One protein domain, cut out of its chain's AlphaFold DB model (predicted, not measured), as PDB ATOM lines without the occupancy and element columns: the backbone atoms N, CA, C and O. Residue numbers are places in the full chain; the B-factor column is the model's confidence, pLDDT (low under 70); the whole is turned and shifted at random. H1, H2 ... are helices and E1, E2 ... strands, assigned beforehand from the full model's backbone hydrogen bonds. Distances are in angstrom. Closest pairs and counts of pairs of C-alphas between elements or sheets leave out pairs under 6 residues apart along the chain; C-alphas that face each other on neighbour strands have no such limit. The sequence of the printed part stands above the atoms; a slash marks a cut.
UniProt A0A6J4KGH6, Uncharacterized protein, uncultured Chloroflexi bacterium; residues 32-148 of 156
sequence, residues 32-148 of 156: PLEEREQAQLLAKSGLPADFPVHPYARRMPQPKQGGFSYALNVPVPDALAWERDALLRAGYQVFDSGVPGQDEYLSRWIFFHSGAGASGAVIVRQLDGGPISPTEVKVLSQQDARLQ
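This is residues 32 to 148 of the 156 residues of an uncharacterized protein of uncultured Chloroflexi bacterium (UniProt A0A6J4KGH6). A strongly twisted wall of five antiparallel strands has helix H2 packed on one face, while a second helix, H1, lies by the edge strand E1, and residues 45 to 56 run between the two helices. Two long stretches have no named element: residues 45 to 67 link H1 to E1, and residues 96 to 108 make a long loop from E2 to E3 at the other edge of the sheet, their C-alphas 11 to 20 A from the mean of all C-alphas. The printed part has 117 residues with two named helices and five named strands, in the order H1 E1 H2 E2 E3 E4 E5, and the sheet's order is E1 E5 E4 E3 E2. The class is mixed, helices and strands, with under half of the residues, 49 of 117, in named elements. The whole is compact, with a radius of gyration of the C-alphas of 13.4 A, and rounded, spanning 39 by 34 by 28 A.

H1, residues 35 to 44, is on the sheet; its closest C-alpha pair with E1, residues 68 to 72, is Leu 41 and Phe 68, 6.3 A apart. Residues 57 to 58 pair antiparallel with residues 71 to 72 of E1. E1 is an edge strand and the antiparallel neighbour of E5, residues 135 to 141, with N 72 and O 135 2.7 A apart. H2, residues 79 to 89, is on the sheet at a height over the sheet of 6.5 A. The closest C-alphas of H2 and E4, residues 119 to 126, are those of Leu 80 and Val 124, 6.0 A apart. H1 and H2 are apart. E2, residues 93 to 95, E3, residues 109 to 113, E4 and E5 form a meander, each strand the antiparallel neighbour of the one before. N 93 and O 113 are 2.8 A apart in the hairpin E2 and E3, N 122 and O 110 2.8 A in the hairpin E3 and E4, and N 140 and O 121 2.7 A in the hairpin E4 and E5. In H1 and H2 every O i to N i+4 pair is within hydrogen-bond range.

H1 begins at C-alpha 35, (5.582, 6.697, -5.438), and is 14.2 A long. E1 measures 13.7 A, H2 15.2 A, E2 6.8 A and E3 13.3 A. E4, the longest strand, measures 23.4 A. E5 measures 19.5 A and ends at C-alpha 141, (3.951, 13.652, -23.494).

The two C-alphas farthest apart are those of Gly 115 and Pro 131, 41.5 A. The printed part has no cut. The links H1 to E1 and E2 to E3 are long, with 23 and 13 residues. The mean pLDDT of the printed part is 77.3; it is under 70 at residues 64 to 66, 74 to 77, 96 to 108, 128 to 133 and 143 to 148.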
ATOM      1  N   PRO A  32      -4.406   8.054  -2.502       83.94
ATOM      2  CA  PRO A  32      -3.080   8.636  -2.740       83.94
ATOM      3  C   PRO A  32      -2.397   7.947  -3.925       83.94
ATOM      4  O   PRO A  32      -2.544   6.735  -4.108       83.94
ATOM      5  N   LEU A  33      -1.699   8.734  -4.742       85.38
ATOM      6  CA  LEU A  33      -0.836   8.194  -5.780       85.38
ATOM      7  C   LEU A  33       0.511   7.822  -5.147       85.38
ATOM      8  O   LEU A  33       1.310   8.691  -4.825       85.38
ATOM      9  N   GLU A  34       0.721   6.528  -4.929       88.12
ATOM     10  CA  GLU A  34       1.944   6.002  -4.312       88.12
ATOM     11  C   GLU A  34       3.159   6.180  -5.237       88.12
ATOM     12  O   GLU A  34       3.043   6.010  -6.453       88.12
ATOM     13  N   GLU A  35       4.349   6.414  -4.675       86.81
ATOM     14  CA  GLU A  35       5.582   6.697  -5.438       86.81
ATOM     15  C   GLU A  35       5.900   5.631  -6.498       86.81
ATOM     16  O   GLU A  35       6.253   5.939  -7.637       86.81
ATOM     17  N   ARG A  36       5.724   4.346  -6.157       87.88
ATOM     18  CA  ARG A  36       5.966   3.236  -7.094       87.88
ATOM     19  C   ARG A  36       5.005   3.264  -8.281       87.88
ATOM     20  O   ARG A  36       5.390   2.902  -9.391       87.88
ATOM     21  N   GLU A  37       3.753   3.635  -8.042       87.69
ATOM     22  CA  GLU A  37       2.735   3.743  -9.086       87.69
ATOM     23  C   GLU A  37       2.982   4.982  -9.944       87.69
ATOM     24  O   GLU A  37       2.968   4.884 -11.170       87.69
ATOM     25  N   GLN A  38       3.312   6.108  -9.312       88.31
ATOM     26  CA  GLN A  38       3.731   7.330  -9.988       88.31
ATOM     27  C   GLN A  38       4.896   7.062 -10.948       88.31
ATOM     28  O   GLN A  38       4.779   7.353 -12.136       88.31
ATOM     29  N   ALA A  39       5.977   6.430 -10.483       87.88
ATOM     30  CA  ALA A  39       7.135   6.115 -11.321       87.88
ATOM     31  C   ALA A  39       6.768   5.232 -12.528       87.88
ATOM     32  O   ALA A  39       7.254   5.452 -13.637       87.88
ATOM     33  N   GLN A  40       5.866   4.258 -12.347       88.12
ATOM     34  CA  GLN A  40       5.381   3.422 -13.450       88.12
ATOM     35  C   GLN A  40       4.549   4.212 -14.464       88.12
ATOM     36  O   GLN A  40       4.662   3.964 -15.665       88.12
ATOM     37  N   LEU A  41       3.706   5.137 -14.006       87.62
ATOM     38  CA  LEU A  41       2.890   5.980 -14.879       87.62
ATOM     39  C   LEU A  41       3.745   6.985 -15.656       87.62
ATOM     40  O   LEU A  41       3.538   7.143 -16.860       87.62
ATOM     41  N   LEU A  42       4.740   7.594 -15.008       88.31
ATOM     42  CA  LEU A  42       5.714   8.472 -15.659       88.31
ATOM     43  C   LEU A  42       6.496   7.714 -16.737       88.31
ATOM     44  O   LEU A  42       6.507   8.137 -17.893       88.31
ATOM     45  N   ALA A  43       7.025   6.530 -16.408       86.06
ATOM     46  CA  ALA A  43       7.752   5.693 -17.361       86.06
ATOM     47  C   ALA A  43       6.888   5.288 -18.568       86.06
ATOM     48  O   ALA A  43       7.326   5.409 -19.712       86.06
ATOM     49  N   LYS A  44       5.636   4.862 -18.341       83.62
ATOM     50  CA  LYS A  44       4.682   4.543 -19.424       83.62
ATOM     51  C   LYS A  44       4.346   5.750 -20.295       83.62
ATOM     52  O   LYS A  44       4.013   5.577 -21.461       83.62
ATOM     53  N   SER A  45       4.433   6.948 -19.729       80.44
ATOM     54  CA  SER A  45       4.185   8.203 -20.432       80.44
ATOM     55  C   SER A  45       5.419   8.722 -21.168       80.44
ATOM     56  O   SER A  45       5.312   9.725 -21.866       80.44
ATOM     57  N   GLY A  46       6.587   8.085 -21.025       81.81
ATOM     58  CA  GLY A  46       7.849   8.602 -21.559       81.81
ATOM     59  C   GLY A  46       8.343   9.859 -20.835       81.81
ATOM     60  O   GLY A  46       9.086  10.643 -21.417       81.81
ATOM     61  N   LEU A  47       7.902  10.072 -19.592       84.38
ATOM     62  CA  LEU A  47       8.381  11.136 -18.714       84.38
ATOM     63  C   LEU A  47       9.500  10.594 -17.818       84.38
ATOM     64  O   LEU A  47       9.482   9.410 -17.461       84.38
ATOM     65  N   PRO A  48      10.473  11.434 -17.439       87.00
ATOM     66  CA  PRO A  48      11.532  11.006 -16.543       87.00
ATOM     67  C   PRO A  48      10.979  10.767 -15.129       87.00
ATOM     68  O   PRO A  48       9.929  11.288 -14.751       87.00
ATOM     69  N   ALA A  49      11.667   9.932 -14.349       86.75
ATOM     70  CA  ALA A  49      11.193   9.503 -13.029       86.75
ATOM     71  C   ALA A  49      11.130  10.648 -12.001       86.75
ATOM     72  O   ALA A  49      10.380  10.560 -11.033       86.75
ATOM     73  N   ASP A  50      11.906  11.706 -12.224       86.81
ATOM     74  CA  ASP A  50      11.969  12.930 -11.426       86.81
ATOM     75  C   ASP A  50      11.016  14.028 -11.926       86.81
ATOM     76  O   ASP A  50      11.061  15.153 -11.426       86.81
ATOM     77  N   PHE A  51      10.143  13.727 -12.898       89.94
ATOM     78  CA  PHE A  51       9.129  14.676 -13.351       89.94
ATOM     79  C   PHE A  51       8.287  15.160 -12.154       89.94
ATOM     80  O   PHE A  51       7.795  14.328 -11.381       89.94
ATOM     81  N   PRO A  52       8.103  16.484 -11.983       91.50
ATOM     82  CA  PRO A  52       7.393  17.019 -10.833       91.50
ATOM     83  C   PRO A  52       5.925  16.584 -10.845       91.50
ATOM     84  O   PRO A  52       5.219  16.747 -11.835       91.50
ATOM     85  N   VAL A  53       5.456  16.046  -9.720       90.44
ATOM     86  CA  VAL A  53       4.052  15.679  -9.499       90.44
ATOM     87  C   VAL A  53       3.586  16.331  -8.207       90.44
ATOM     88  O   VAL A  53       4.328  16.372  -7.223       90.44
ATOM     89  N   HIS A  54       2.365  16.861  -8.201       90.06
ATOM     90  CA  HIS A  54       1.839  17.565  -7.035       90.06
ATOM     91  C   HIS A  54       1.821  16.668  -5.785       90.06
ATOM     92  O   HIS A  54       1.313  15.547  -5.848       90.06
ATOM     93  N   PRO A  55       2.231  17.158  -4.597       87.81
ATOM     94  CA  PRO A  55       2.239  16.369  -3.353       87.81
ATOM     95  C   PRO A  55       0.854  15.893  -2.878       87.81
ATOM     96  O   PRO A  55       0.748  15.083  -1.962       87.81
ATOM     97  N   TYR A  56      -0.221  16.391  -3.491       88.12
ATOM     98  CA  TYR A  56      -1.601  16.003  -3.192       88.12
ATOM     99  C   TYR A  56      -2.218  15.187  -4.331       88.12
ATOM    100  O   TYR A  56      -3.441  15.044  -4.380       88.12
ATOM    101  N   ALA A  57      -1.387  14.661  -5.237       87.88
ATOM    102  CA  ALA A  57      -1.822  13.836  -6.345       87.88
ATOM    103  C   ALA A  57      -2.570  12.598  -5.844       87.88
ATOM    104  O   ALA A  57      -2.111  11.819  -5.000       87.88
ATOM    105  N   ARG A  58      -3.765  12.422  -6.391       87.50
ATOM    106  CA  ARG A  58      -4.619  11.267  -6.166       87.50
ATOM    107  C   ARG A  58      -4.785  10.490  -7.458       87.50
ATOM    108  O   ARG A  58      -4.770  11.049  -8.557       87.50
ATOM    109  N   ARG A  59      -4.998   9.187  -7.299       86.56
ATOM    110  CA  ARG A  59      -5.297   8.264  -8.390       86.56
ATOM    111  C   ARG A  59      -6.496   8.741  -9.189       86.56
ATOM    112  O   ARG A  59      -7.538   9.086  -8.626       86.56
ATOM    113  N   MET A  60      -6.350   8.657 -10.500       82.44
ATOM    114  CA  MET A  60      -7.370   9.004 -11.470       82.44
ATOM    115  C   MET A  60      -7.287   8.044 -12.666       82.44
ATOM    116  O   MET A  60      -6.209   7.490 -12.923       82.44
ATOM    117  N   PRO A  61      -8.385   7.827 -13.416       80.94
ATOM    118  CA  PRO A  61      -8.321   7.095 -14.673       80.94
ATOM    119  C   PRO A  61      -7.302   7.714 -15.635       80.94
ATOM    120  O   PRO A  61      -7.319   8.917 -15.881       80.94
ATOM    121  N   GLN A  62      -6.415   6.879 -16.178       83.38
ATOM    122  CA  GLN A  62      -5.360   7.334 -17.082       83.38
ATOM    123  C   GLN A  62      -5.882   7.499 -18.518       83.38
ATOM    124  O   GLN A  62      -6.726   6.712 -18.967       83.38
ATOM    125  N   PRO A  63      -5.380   8.491 -19.270       70.94
ATOM    126  CA  PRO A  63      -5.776   8.703 -20.654       70.94
ATOM    127  C   PRO A  63      -5.308   7.542 -21.542       70.94
ATOM    128  O   PRO A  63      -4.156   7.129 -21.507       70.94
ATOM    129  N   LYS A  64      -6.194   7.047 -22.418       67.69
ATOM    130  CA  LYS A  64      -5.844   6.006 -23.409       67.69
ATOM    131  C   LYS A  64      -4.840   6.483 -24.468       67.69
ATOM    132  O   LYS A  64      -4.244   5.662 -25.151       67.69
ATOM    133  N   GLN A  65      -4.718   7.798 -24.642       63.91
ATOM    134  CA  GLN A  65      -4.018   8.450 -25.755       63.91
ATOM    135  C   GLN A  65      -2.557   8.809 -25.432       63.91
ATOM    136  O   GLN A  65      -1.945   9.562 -26.179       63.91
ATOM    137  N   GLY A  66      -2.001   8.264 -24.344       66.69
ATOM    138  CA  GLY A  66      -0.677   8.628 -23.843       66.69
ATOM    139  C   GLY A  66      -0.731   9.765 -22.821       66.69
ATOM    140  O   GLY A  66      -1.741  10.459 -22.682       66.69
ATOM    141  N   GLY A  67       0.360   9.908 -22.069       77.81
ATOM    142  CA  GLY A  67       0.452  10.840 -20.951       77.81
ATOM    143  C   GLY A  67      -0.047  10.275 -19.617       77.81
ATOM    144  O   GLY A  67      -0.386   9.099 -19.482       77.81
ATOM    145  N   PHE A  68      -0.089  11.158 -18.629       85.19
ATOM    146  CA  PHE A  68      -0.323  10.869 -17.219       85.19
ATOM    147  C   PHE A  68      -1.407  11.806 -16.677       85.19
ATOM    148  O   PHE A  68      -1.509  12.959 -17.094       85.19
ATOM    149  N   SER A  69      -2.274  11.334 -15.782       87.94
ATOM    150  CA  SER A  69      -3.296  12.188 -15.159       87.94
ATOM    151  C   SER A  69      -3.480  11.877 -13.682       87.94
ATOM    152  O   SER A  69      -3.457  10.716 -13.272       87.94
ATOM    153  N   TYR A  70      -3.692  12.916 -12.883       89.00
ATOM    154  CA  TYR A  70      -3.999  12.810 -11.460       89.00
ATOM    155  C   TYR A  70      -4.998  13.878 -11.036       89.00
ATOM    156  O   TYR A  70      -5.166  14.902 -11.694       89.00
ATOM    157  N   ALA A  71      -5.658  13.629  -9.909       88.00
ATOM    158  CA  ALA A  71      -6.579  14.576  -9.297       88.00
ATOM    159  C   ALA A  71      -5.943  15.260  -8.079       88.00
ATOM    160  O   ALA A  71      -5.168  14.652  -7.341       88.00
ATOM    161  N   LEU A  72      -6.332  16.507  -7.840       85.12
ATOM    162  CA  LEU A  72      -6.087  17.278  -6.631       85.12
ATOM    163  C   LEU A  72      -7.419  17.396  -5.890       85.12
ATOM    164  O   LEU A  72      -8.335  18.086  -6.338       85.12
ATOM    165  N   ASN A  73      -7.530  16.699  -4.761       72.19
ATOM    166  CA  ASN A  73      -8.761  16.652  -3.957       72.19
ATOM    167  C   ASN A  73      -8.829  17.751  -2.886       72.19
ATOM    168  O   ASN A  73      -9.723  17.743  -2.044       72.19
ATOM    169  N   VAL A  74      -7.874  18.679  -2.903       68.75
ATOM    170  CA  VAL A  74      -7.931  19.919  -2.134       68.75
ATOM    171  C   VAL A  74      -8.144  21.069  -3.116       68.75
ATOM    172  O   VAL A  74      -7.606  21.009  -4.224       68.75
ATOM    173  N   PRO A  75      -8.927  22.099  -2.759       63.50
ATOM    174  CA  PRO A  75      -9.004  23.304  -3.566       63.50
ATOM    175  C   PRO A  75      -7.612  23.939  -3.598       63.50
ATOM    176  O   PRO A  75      -7.160  24.516  -2.611       63.50
ATOM    177  N   VAL A  76      -6.908  23.774  -4.718       68.06
ATOM    178  CA  VAL A  76      -5.635  24.445  -4.977       68.06
ATOM    179  C   VAL A  76      -5.971  25.675  -5.817       68.06
ATOM    180  O   VAL A  76      -6.224  25.511  -7.012       68.06
ATOM    181  N   PRO A  77      -6.039  26.881  -5.215       63.88
ATOM    182  CA  PRO A  77      -6.474  28.087  -5.919       63.88
ATOM    183  C   PRO A  77      -5.633  28.378  -7.170       63.88
ATOM    184  O   PRO A  77      -6.193  28.841  -8.156       63.88
ATOM    185  N   ASP A  78      -4.354  27.973  -7.179       77.94
ATOM    186  CA  ASP A  78      -3.427  28.208  -8.290       77.94
ATOM    187  C   ASP A  78      -2.636  26.952  -8.700       77.94
ATOM    188  O   ASP A  78      -1.408  26.968  -8.800       77.94
ATOM    189  N   ALA A  79      -3.323  25.833  -8.960       82.44
ATOM    190  CA  ALA A  79      -2.666  24.600  -9.417       82.44
ATOM    191  C   ALA A  79      -1.806  24.827 -10.675       82.44
ATOM    192  O   ALA A  79      -0.699  24.312 -10.769       82.44
ATOM    193  N   LEU A  80      -2.271  25.663 -11.608       83.31
ATOM    194  CA  LEU A  80      -1.519  26.019 -12.815       83.31
ATOM    195  C   LEU A  80      -0.196  26.740 -12.490       83.31
ATOM    196  O   LEU A  80       0.833  26.435 -13.087       83.31
ATOM    197  N   ALA A  81      -0.203  27.669 -11.528       84.75
ATOM    198  CA  ALA A  81       1.017  28.357 -11.111       84.75
ATOM    199  C   ALA A  81       1.988  27.388 -10.426       84.75
ATOM    200  O   ALA A  81       3.180  27.395 -10.730       84.75
ATOM    201  N   TRP A  82       1.471  26.493  -9.576       89.62
ATOM    202  CA  TRP A  82       2.289  25.466  -8.935       89.62
ATOM    203  C   TRP A  82       2.985  24.561  -9.959       89.62
ATOM    204  O   TRP A  82       4.191  24.349  -9.847       89.62
ATOM    205  N   GLU A  83       2.255  24.064 -10.966       89.88
ATOM    206  CA  GLU A  83       2.815  23.206 -12.023       89.88
ATOM    207  C   GLU A  83       3.913  23.939 -12.805       89.88
ATOM    208  O   GLU A  83       4.993  23.391 -13.036       89.88
ATOM    209  N   ARG A  84       3.676  25.211 -13.155       87.69
ATOM    210  CA  ARG A  84       4.669  26.058 -13.827       87.69
ATOM    211  C   ARG A  84       5.938  26.190 -12.991       87.69
ATOM    212  O   ARG A  84       7.031  25.930 -13.494       87.69
ATOM    213  N   ASP A  85       5.806  26.556 -11.722       88.81
ATOM    214  CA  ASP A  85       6.953  26.750 -10.839       88.81
ATOM    215  C   ASP A  85       7.700  25.438 -10.582       88.81
ATOM    216  O   ASP A  85       8.926  25.427 -10.472       88.81
ATOM    217  N   ALA A  86       6.983  24.317 -10.486       91.38
ATOM    218  CA  ALA A  86       7.580  23.003 -10.303       91.38
ATOM    219  C   ALA A  86       8.409  22.579 -11.523       91.38
ATOM    220  O   ALA A  86       9.539  22.120 -11.354       91.38
ATOM    221  N   LEU A  87       7.897  22.804 -12.735       90.25
ATOM    222  CA  LEU A  87       8.624  22.566 -13.982       90.25
ATOM    223  C   LEU A  87       9.872  23.453 -14.089       90.25
ATOM    224  O   LEU A  87      10.955  22.947 -14.380       90.25
ATOM    225  N   LEU A  88       9.754  24.748 -13.782       88.38
ATOM    226  CA  LEU A  88      10.892  25.674 -13.788       88.38
ATOM    227  C   LEU A  88      11.976  25.257 -12.782       88.38
ATOM    228  O   LEU A  88      13.155  25.220 -13.131       88.38
ATOM    229  N   ARG A  89      11.595  24.877 -11.552       91.06
ATOM    230  CA  ARG A  89      12.539  24.365 -10.538       91.06
ATOM    231  C   ARG A  89      13.226  23.072 -10.969       91.06
ATOM    232  O   ARG A  89      14.382  22.862 -10.616       91.06
ATOM    233  N   ALA A  90      12.532  22.225 -11.724       89.25
ATOM    234  CA  ALA A  90      13.080  20.993 -12.283       89.25
ATOM    235  C   ALA A  90      13.916  21.222 -13.563       89.25
ATOM    236  O   ALA A  90      14.371  20.264 -14.180       89.25
ATOM    237  N   GLY A  91      14.141  22.479 -13.969       88.50
ATOM    238  CA  GLY A  91      15.003  22.831 -15.101       88.50
ATOM    239  C   GLY A  91      14.336  22.707 -16.473       88.50
ATOM    240  O   GLY A  91      15.029  22.704 -17.493       88.50
ATOM    241  N   TYR A  92      13.006  22.607 -16.523       88.25
ATOM    242  CA  TYR A  92      12.263  22.641 -17.778       88.25
ATOM    243  C   TYR A  92      12.123  24.077 -18.279       88.25
ATOM    244  O   TYR A  92      11.876  25.009 -17.514       88.25
ATOM    245  N   GLN A  93      12.210  24.243 -19.593       85.75
ATOM    246  CA  GLN A  93      11.764  25.454 -20.266       85.75
ATOM    247  C   GLN A  93      10.245  25.407 -20.367       85.75
ATOM    248  O   GLN A  93       9.703  24.400 -20.825       85.75
ATOM    249  N   VAL A  94       9.573  26.472 -19.934       84.62
ATOM    250  CA  VAL A  94       8.112  26.571 -19.922       84.62
ATOM    251  C   VAL A  94       7.657  27.656 -20.892       84.62
ATOM    252  O   VAL A  94       8.211  28.754 -20.885       84.62
ATOM    253  N   PHE A  95       6.641  27.360 -21.703       80.56
ATOM    254  CA  PHE A  95       6.105  28.280 -22.703       80.56
ATOM    255  C   PHE A  95       4.601  28.489 -22.528       80.56
ATOM    256  O   PHE A  95       3.829  27.532 -22.426       80.56
ATOM    257  N   ASP A  96       4.201  29.757 -22.589       67.06
ATOM    258  CA  ASP A  96       2.811  30.211 -22.637       67.06
ATOM    259  C   ASP A  96       2.375  30.383 -24.106       67.06
ATOM    260  O   ASP A  96       2.018  31.475 -24.540       67.06
ATOM    261  N   SER A  97       2.511  29.354 -24.945       58.62
ATOM    262  CA  SER A  97       2.225  29.491 -26.382       58.62
ATOM    263  C   SER A  97       0.933  28.795 -26.792       58.62
ATOM    264  O   SER A  97       0.765  27.605 -26.543       58.62
ATOM    265  N   GLY A  98       0.064  29.511 -27.507       51.03
ATOM    266  CA  GLY A  98      -1.082  28.928 -28.192       51.03
ATOM    267  C   GLY A  98      -0.649  28.037 -29.353       51.03
ATOM    268  O   GLY A  98      -0.124  28.532 -30.348       51.03
ATOM    269  N   VAL A  99      -0.859  26.724 -29.236       49.31
ATOM    270  CA  VAL A  99      -0.710  25.807 -30.373       49.31
ATOM    271  C   VAL A  99      -1.890  26.037 -31.325       49.31
ATOM    272  O   VAL A  99      -3.038  25.905 -30.887       49.31
ATOM    273  N   PRO A 100      -1.648  26.373 -32.609       43.06
ATOM    274  CA  PRO A 100      -2.718  26.614 -33.574       43.06
ATOM    275  C   PRO A 100      -3.672  25.413 -33.674       43.06
ATOM    276  O   PRO A 100      -3.228  24.289 -33.909       43.06
ATOM    277  N   GLY A 101      -4.977  25.649 -33.499       52.03
ATOM    278  CA  GLY A 101      -6.020  24.615 -33.551       52.03
ATOM    279  C   GLY A 101      -6.445  24.024 -32.199       52.03
ATOM    280  O   GLY A 101      -7.203  23.055 -32.190       52.03
ATOM    281  N   GLN A 102      -5.985  24.574 -31.067       50.88
ATOM    282  CA  GLN A 102      -6.377  24.136 -29.714       50.88
ATOM    283  C   GLN A 102      -6.989  25.259 -28.859       50.88
ATOM    284  O   GLN A 102      -6.682  25.408 -27.677       50.88
ATOM    285  N   ASP A 103      -7.889  26.033 -29.467       50.75
ATOM    286  CA  ASP A 103      -8.427  27.291 -28.924       50.75
ATOM    287  C   ASP A 103      -9.274  27.136 -27.647       50.75
ATOM    288  O   ASP A 103      -9.380  28.072 -26.860       50.75
ATOM    289  N   GLU A 104      -9.843  25.955 -27.386       46.62
ATOM    290  CA  GLU A 104     -10.782  25.763 -26.268       46.62
ATOM    291  C   GLU A 104     -10.091  25.711 -24.884       46.62
ATOM    292  O   GLU A 104     -10.754  25.838 -23.855       46.62
ATOM    293  N   TYR A 105      -8.756  25.581 -24.822       50.81
ATOM    294  CA  TYR A 105      -8.049  25.355 -23.551       50.81
ATOM    295  C   TYR A 105      -6.772  26.183 -23.337       50.81
ATOM    296  O   TYR A 105      -6.123  26.014 -22.306       50.81
ATOM    297  N   LEU A 106      -6.413  27.099 -24.243       52.84
ATOM    298  CA  LEU A 106      -5.113  27.797 -24.241       52.84
ATOM    299  C   LEU A 106      -4.742  28.494 -22.918       52.84
ATOM    300  O   LEU A 106      -3.566  28.565 -22.579       52.84
ATOM    301  N   SER A 107      -5.720  28.957 -22.133       58.03
ATOM    302  CA  SER A 107      -5.482  29.625 -20.841       58.03
ATOM    303  C   SER A 107      -5.078  28.685 -19.697       58.03
ATOM    304  O   SER A 107      -4.739  29.157 -18.614       58.03
ATOM    305  N   ARG A 108      -5.122  27.361 -19.903       68.62
ATOM    306  CA  ARG A 108      -4.808  26.348 -18.877       68.62
ATOM    307  C   ARG A 108      -3.737  25.348 -19.305       68.62
ATOM    308  O   ARG A 108      -3.627  24.278 -18.704       68.62
ATOM    309  N   TRP A 109      -2.993  25.679 -20.357       76.81
ATOM    310  CA  TRP A 109      -1.917  24.850 -20.888       76.81
ATOM    311  C   TRP A 109      -0.562  25.410 -20.486       76.81
ATOM    312  O   TRP A 109      -0.329  26.614 -20.533       76.81
ATOM    313  N   ILE A 110       0.338  24.509 -20.118       81.25
ATOM    314  CA  ILE A 110       1.743  24.802 -19.857       81.25
ATOM    315  C   ILE A 110       2.548  23.886 -20.758       81.25
ATOM    316  O   ILE A 110       2.577  22.677 -20.536       81.25
ATOM    317  N   PHE A 111       3.203  24.434 -21.773       83.12
ATOM    318  CA  PHE A 111       4.117  23.642 -22.587       83.12
ATOM    319  C   PHE A 111       5.462  23.569 -21.896       83.12
ATOM    320  O   PHE A 111       5.933  24.571 -21.359       83.12
ATOM    321  N   PHE A 112       6.082  22.395 -21.918       86.06
ATOM    322  CA  PHE A 112       7.394  22.204 -21.321       86.06
ATOM    323  C   PHE A 112       8.344  21.479 -22.262       86.06
ATOM    324  O   PHE A 112       7.938  20.628 -23.059       86.06
ATOM    325  N   HIS A 113       9.626  21.795 -22.130       84.94
ATOM    326  CA  HIS A 113      10.713  21.112 -22.813       84.94
ATOM    327  C   HIS A 113      11.930  21.001 -21.892       84.94
ATOM    328  O   HIS A 113      12.348  21.987 -21.289       84.94
ATOM    329  N   SER A 114      12.509  19.807 -21.780       83.75
ATOM    330  CA  SER A 114      13.782  19.576 -21.104       83.75
ATOM    331  C   SER A 114      14.899  19.387 -22.121       83.75
ATOM    332  O   SER A 114      14.704  18.783 -23.176       83.75
ATOM    333  N   GLY A 115      16.111  19.819 -21.764       71.88
ATOM    334  CA  GLY A 115      17.309  19.552 -22.570       71.88
ATOM    335  C   GLY A 115      17.627  18.056 -22.734       71.88
ATOM    336  O   GLY A 115      18.387  17.690 -23.622       71.88
ATOM    337  N   ALA A 116      17.016  17.189 -21.917       71.44
ATOM    338  CA  ALA A 116      17.102  15.732 -22.018       71.44
ATOM    339  C   ALA A 116      16.085  15.119 -23.009       71.44
ATOM    340  O   ALA A 116      16.005  13.899 -23.130       71.44
ATOM    341  N   GLY A 117      15.300  15.945 -23.712       70.69
ATOM    342  CA  GLY A 117      14.373  15.523 -24.766       70.69
ATOM    343  C   GLY A 117      12.931  15.276 -24.312       70.69
ATOM    344  O   GLY A 117      12.073  15.005 -25.152       70.69
ATOM    345  N   ALA A 118      12.619  15.414 -23.019       79.38
ATOM    346  CA  ALA A 118      11.240  15.311 -22.545       79.38
ATOM    347  C   ALA A 118      10.487  16.603 -22.872       79.38
ATOM    348  O   ALA A 118      10.866  17.686 -22.434       79.38
ATOM    349  N   SER A 119       9.401  16.507 -23.630       82.69
ATOM    350  CA  SER A 119       8.515  17.650 -23.859       82.69
ATOM    351  C   SER A 119       7.066  17.235 -23.957       82.69
ATOM    352  O   SER A 119       6.737  16.058 -24.150       82.69
ATOM    353  N   GLY A 120       6.199  18.214 -23.759       84.50
ATOM    354  CA  GLY A 120       4.803  17.939 -23.545       84.50
ATOM    355  C   GLY A 120       3.998  19.175 -23.203       84.50
ATOM    356  O   GLY A 120       4.454  20.310 -23.360       84.50
ATOM    357  N   ALA A 121       2.795  18.923 -22.708       84.94
ATOM    358  CA  ALA A 121       1.909  19.949 -22.196       84.94
ATOM    359  C   ALA A 121       1.269  19.488 -20.890       84.94
ATOM    360  O   ALA A 121       0.795  18.360 -20.801       84.94
ATOM    361  N   VAL A 122       1.215  20.351 -19.886       86.50
ATOM    362  CA  VAL A 122       0.390  20.156 -18.695       86.50
ATOM    363  C   VAL A 122      -0.909  20.921 -18.887       86.50
ATOM    364  O   VAL A 122      -0.902  22.083 -19.280       86.50
ATOM    365  N   ILE A 123      -2.024  20.255 -18.616       84.94
ATOM    366  CA  ILE A 123      -3.371  20.806 -18.681       84.94
ATOM    367  C   ILE A 123      -3.959  20.714 -17.286       84.94
ATOM    368  O   ILE A 123      -4.077  19.620 -16.733       84.94
ATOM    369  N   VAL A 124      -4.370  21.849 -16.738       84.31
ATOM    370  CA  VAL A 124      -5.055  21.901 -15.445       84.31
ATOM    371  C   VAL A 124      -6.526  22.199 -15.695       84.31
ATOM    372  O   VAL A 124      -6.859  23.159 -16.381       84.31
ATOM    373  N   ARG A 125      -7.445  21.393 -15.165       80.38
ATOM    374  CA  ARG A 125      -8.885  21.657 -15.291       80.38
ATOM    375  C   ARG A 125      -9.640  21.274 -14.035       80.38
ATOM    376  O   ARG A 125      -9.287  20.320 -13.358       80.38
ATOM    377  N   GLN A 126     -10.711  21.996 -13.749       75.94
ATOM    378  CA  GLN A 126     -11.669  21.564 -12.738       75.94
ATOM    379  C   GLN A 126     -12.557  20.468 -13.327       75.94
ATOM    380  O   GLN A 126     -12.983  20.572 -14.477       75.94
ATOM    381  N   LEU A 127     -12.789  19.408 -12.559       70.94
ATOM    382  CA  LEU A 127     -13.772  18.389 -12.893       70.94
ATOM    383  C   LEU A 127     -15.125  18.795 -12.326       70.94
ATOM    384  O   LEU A 127     -15.271  18.945 -11.112       70.94
ATOM    385  N   ASP A 128     -16.118  18.910 -13.198       60.31
ATOM    386  CA  ASP A 128     -17.503  19.072 -12.778       60.31
ATOM    387  C   ASP A 128     -18.029  17.735 -12.248       60.31
ATOM    388  O   ASP A 128     -17.940  16.710 -12.929       60.31
ATOM    389  N   GLY A 129     -18.562  17.711 -11.021       52.75
ATOM    390  CA  GLY A 129     -19.107  16.456 -10.494       52.75
ATOM    391  C   GLY A 129     -19.505  16.374  -9.022       52.75
ATOM    392  O   GLY A 129     -19.896  15.291  -8.594       52.75
ATOM    393  N   GLY A 130     -19.439  17.445  -8.222       51.44
ATOM    394  CA  GLY A 130     -19.873  17.364  -6.822       51.44
ATOM    395  C   GLY A 130     -19.572  18.600  -5.968       51.44
ATOM    396  O   GLY A 130     -19.069  19.591  -6.481       51.44
ATOM    397  N   PRO A 131     -19.862  18.548  -4.651       50.28
ATOM    398  CA  PRO A 131     -19.662  19.666  -3.716       50.28
ATOM    399  C   PRO A 131     -18.187  20.042  -3.492       50.28
ATOM    400  O   PRO A 131     -17.894  21.124  -2.995       50.28
ATOM    401  N   ILE A 132     -17.258  19.158  -3.867       57.12
ATOM    402  CA  ILE A 132     -15.827  19.437  -3.993       57.12
ATOM    403  C   ILE A 132     -15.478  19.060  -5.429       57.12
ATOM    404  O   ILE A 132     -15.423  17.871  -5.734       57.12
ATOM    405  N   SER A 133     -15.297  20.045  -6.309       61.12
ATOM    406  CA  SER A 133     -14.831  19.818  -7.682       61.12
ATOM    407  C   SER A 133     -13.314  19.616  -7.657       61.12
ATOM    408  O   SER A 133     -12.581  20.587  -7.447       61.12
ATOM    409  N   PRO A 134     -12.802  18.380  -7.804       73.44
ATOM    410  CA  PRO A 134     -11.365  18.153  -7.794       73.44
ATOM    411  C   PRO A 134     -10.729  18.781  -9.038       73.44
ATOM    412  O   PRO A 134     -11.339  18.865 -10.107       73.44
ATOM    413  N   THR A 135      -9.483  19.223  -8.902       83.31
ATOM    414  CA  THR A 135      -8.711  19.735 -10.039       83.31
ATOM    415  C   THR A 135      -7.942  18.581 -10.669       83.31
ATOM    416  O   THR A 135      -7.113  17.962 -10.014       83.31
ATOM    417  N   GLU A 136      -8.219  18.256 -11.925       86.00
ATOM    418  CA  GLU A 136      -7.409  17.331 -12.713       86.00
ATOM    419  C   GLU A 136      -6.179  18.051 -13.254       86.00
ATOM    420  O   GLU A 136      -6.281  19.118 -13.866       86.00
ATOM    421  N   VAL A 137      -5.029  17.412 -13.086       87.94
ATOM    422  CA  VAL A 137      -3.804  17.738 -13.803       87.94
ATOM    423  C   VAL A 137      -3.528  16.608 -14.778       87.94
ATOM    424  O   VAL A 137      -3.399  15.441 -14.398       87.94
ATOM    425  N   LYS A 138      -3.444  16.959 -16.054       88.31
ATOM    426  CA  LYS A 138      -3.174  16.036 -17.144       88.31
ATOM    427  C   LYS A 138      -1.886  16.438 -17.845       88.31
ATOM    428  O   LYS A 138      -1.806  17.507 -18.436       88.31
ATOM    429  N   VAL A 139      -0.901  15.554 -17.817       87.19
ATOM    430  CA  VAL A 139       0.392  15.717 -18.475       87.19
ATOM    431  C   VAL A 139       0.376  14.942 -19.783       87.19
ATOM    432  O   VAL A 139       0.233  13.722 -19.802       87.19
ATOM    433  N   LEU A 140       0.509  15.654 -20.891       83.88
ATOM    434  CA  LEU A 140       0.662  15.101 -22.225       83.88
ATOM    435  C   LEU A 140       2.150  14.975 -22.503       83.88
ATOM    436  O   LEU A 140       2.882  15.940 -22.309       83.88
ATOM    437  N   SER A 141       2.594  13.819 -22.975       77.38
ATOM    438  CA  SER A 141       3.951  13.652 -23.494       77.38
ATOM    439  C   SER A 141       3.957  13.740 -25.016       77.38
ATOM    440  O   SER A 141       2.900  13.658 -25.639       77.38
ATOM    441  N   GLN A 142       5.134  13.842 -25.642       71.12
ATOM    442  CA  GLN A 142       5.281  13.799 -27.110       71.12
ATOM    443  C   GLN A 142       4.584  12.602 -27.792       71.12
ATOM    444  O   GLN A 142       4.309  12.637 -28.990       71.12
ATOM    445  N   GLN A 143       4.310  11.528 -27.050       67.56
ATOM    446  CA  GLN A 143       3.592  10.365 -27.567       67.56
ATOM    447  C   GLN A 143       2.089  10.634 -27.761       67.56
ATOM    448  O   GLN A 143       1.429   9.880 -28.473       67.56
ATOM    449  N   ASP A 144       1.547  11.701 -27.163       69.50
ATOM    450  CA  ASP A 144       0.148  12.087 -27.315       69.50
ATOM    451  C   ASP A 144      -0.111  12.624 -28.726       69.50
ATOM    452  O   ASP A 144       0.519  13.576 -29.194       69.50
ATOM    453  N   ALA A 145      -1.084  12.018 -29.405       62.34
ATOM    454  CA  ALA A 145      -1.446  12.352 -30.778       62.34
ATOM    455  C   ALA A 145      -1.869  13.820 -30.963       62.34
ATOM    456  O   ALA A 145      -1.779  14.335 -32.073       62.34
ATOM    457  N   ARG A 146      -2.308  14.508 -29.900       63.56
ATOM    458  CA  ARG A 146      -2.686  15.932 -29.946       63.56
ATOM    459  C   ARG A 146      -1.489  16.872 -29.994       63.56
ATOM    460  O   ARG A 146      -1.654  18.026 -30.367       63.56
ATOM    461  N   LEU A 147      -0.313  16.399 -29.587       63.28
ATOM    462  CA  LEU A 147       0.936  17.153 -29.685       63.28
ATOM    463  C   LEU A 147       1.699  16.847 -30.978       63.28
ATOM    464  O   LEU A 147       2.666  17.536 -31.295       63.28
ATOM    465  N   GLN A 148       1.275  15.831 -31.732       62.12
ATOM    466  CA  GLN A 148       1.858  15.538 -33.032       62.12
ATOM    467  C   GLN A 148       1.340  16.544 -34.067       62.12
ATOM    468  O   GLN A 148       0.140  16.839 -34.081       62.12
TER     469      GLN A 148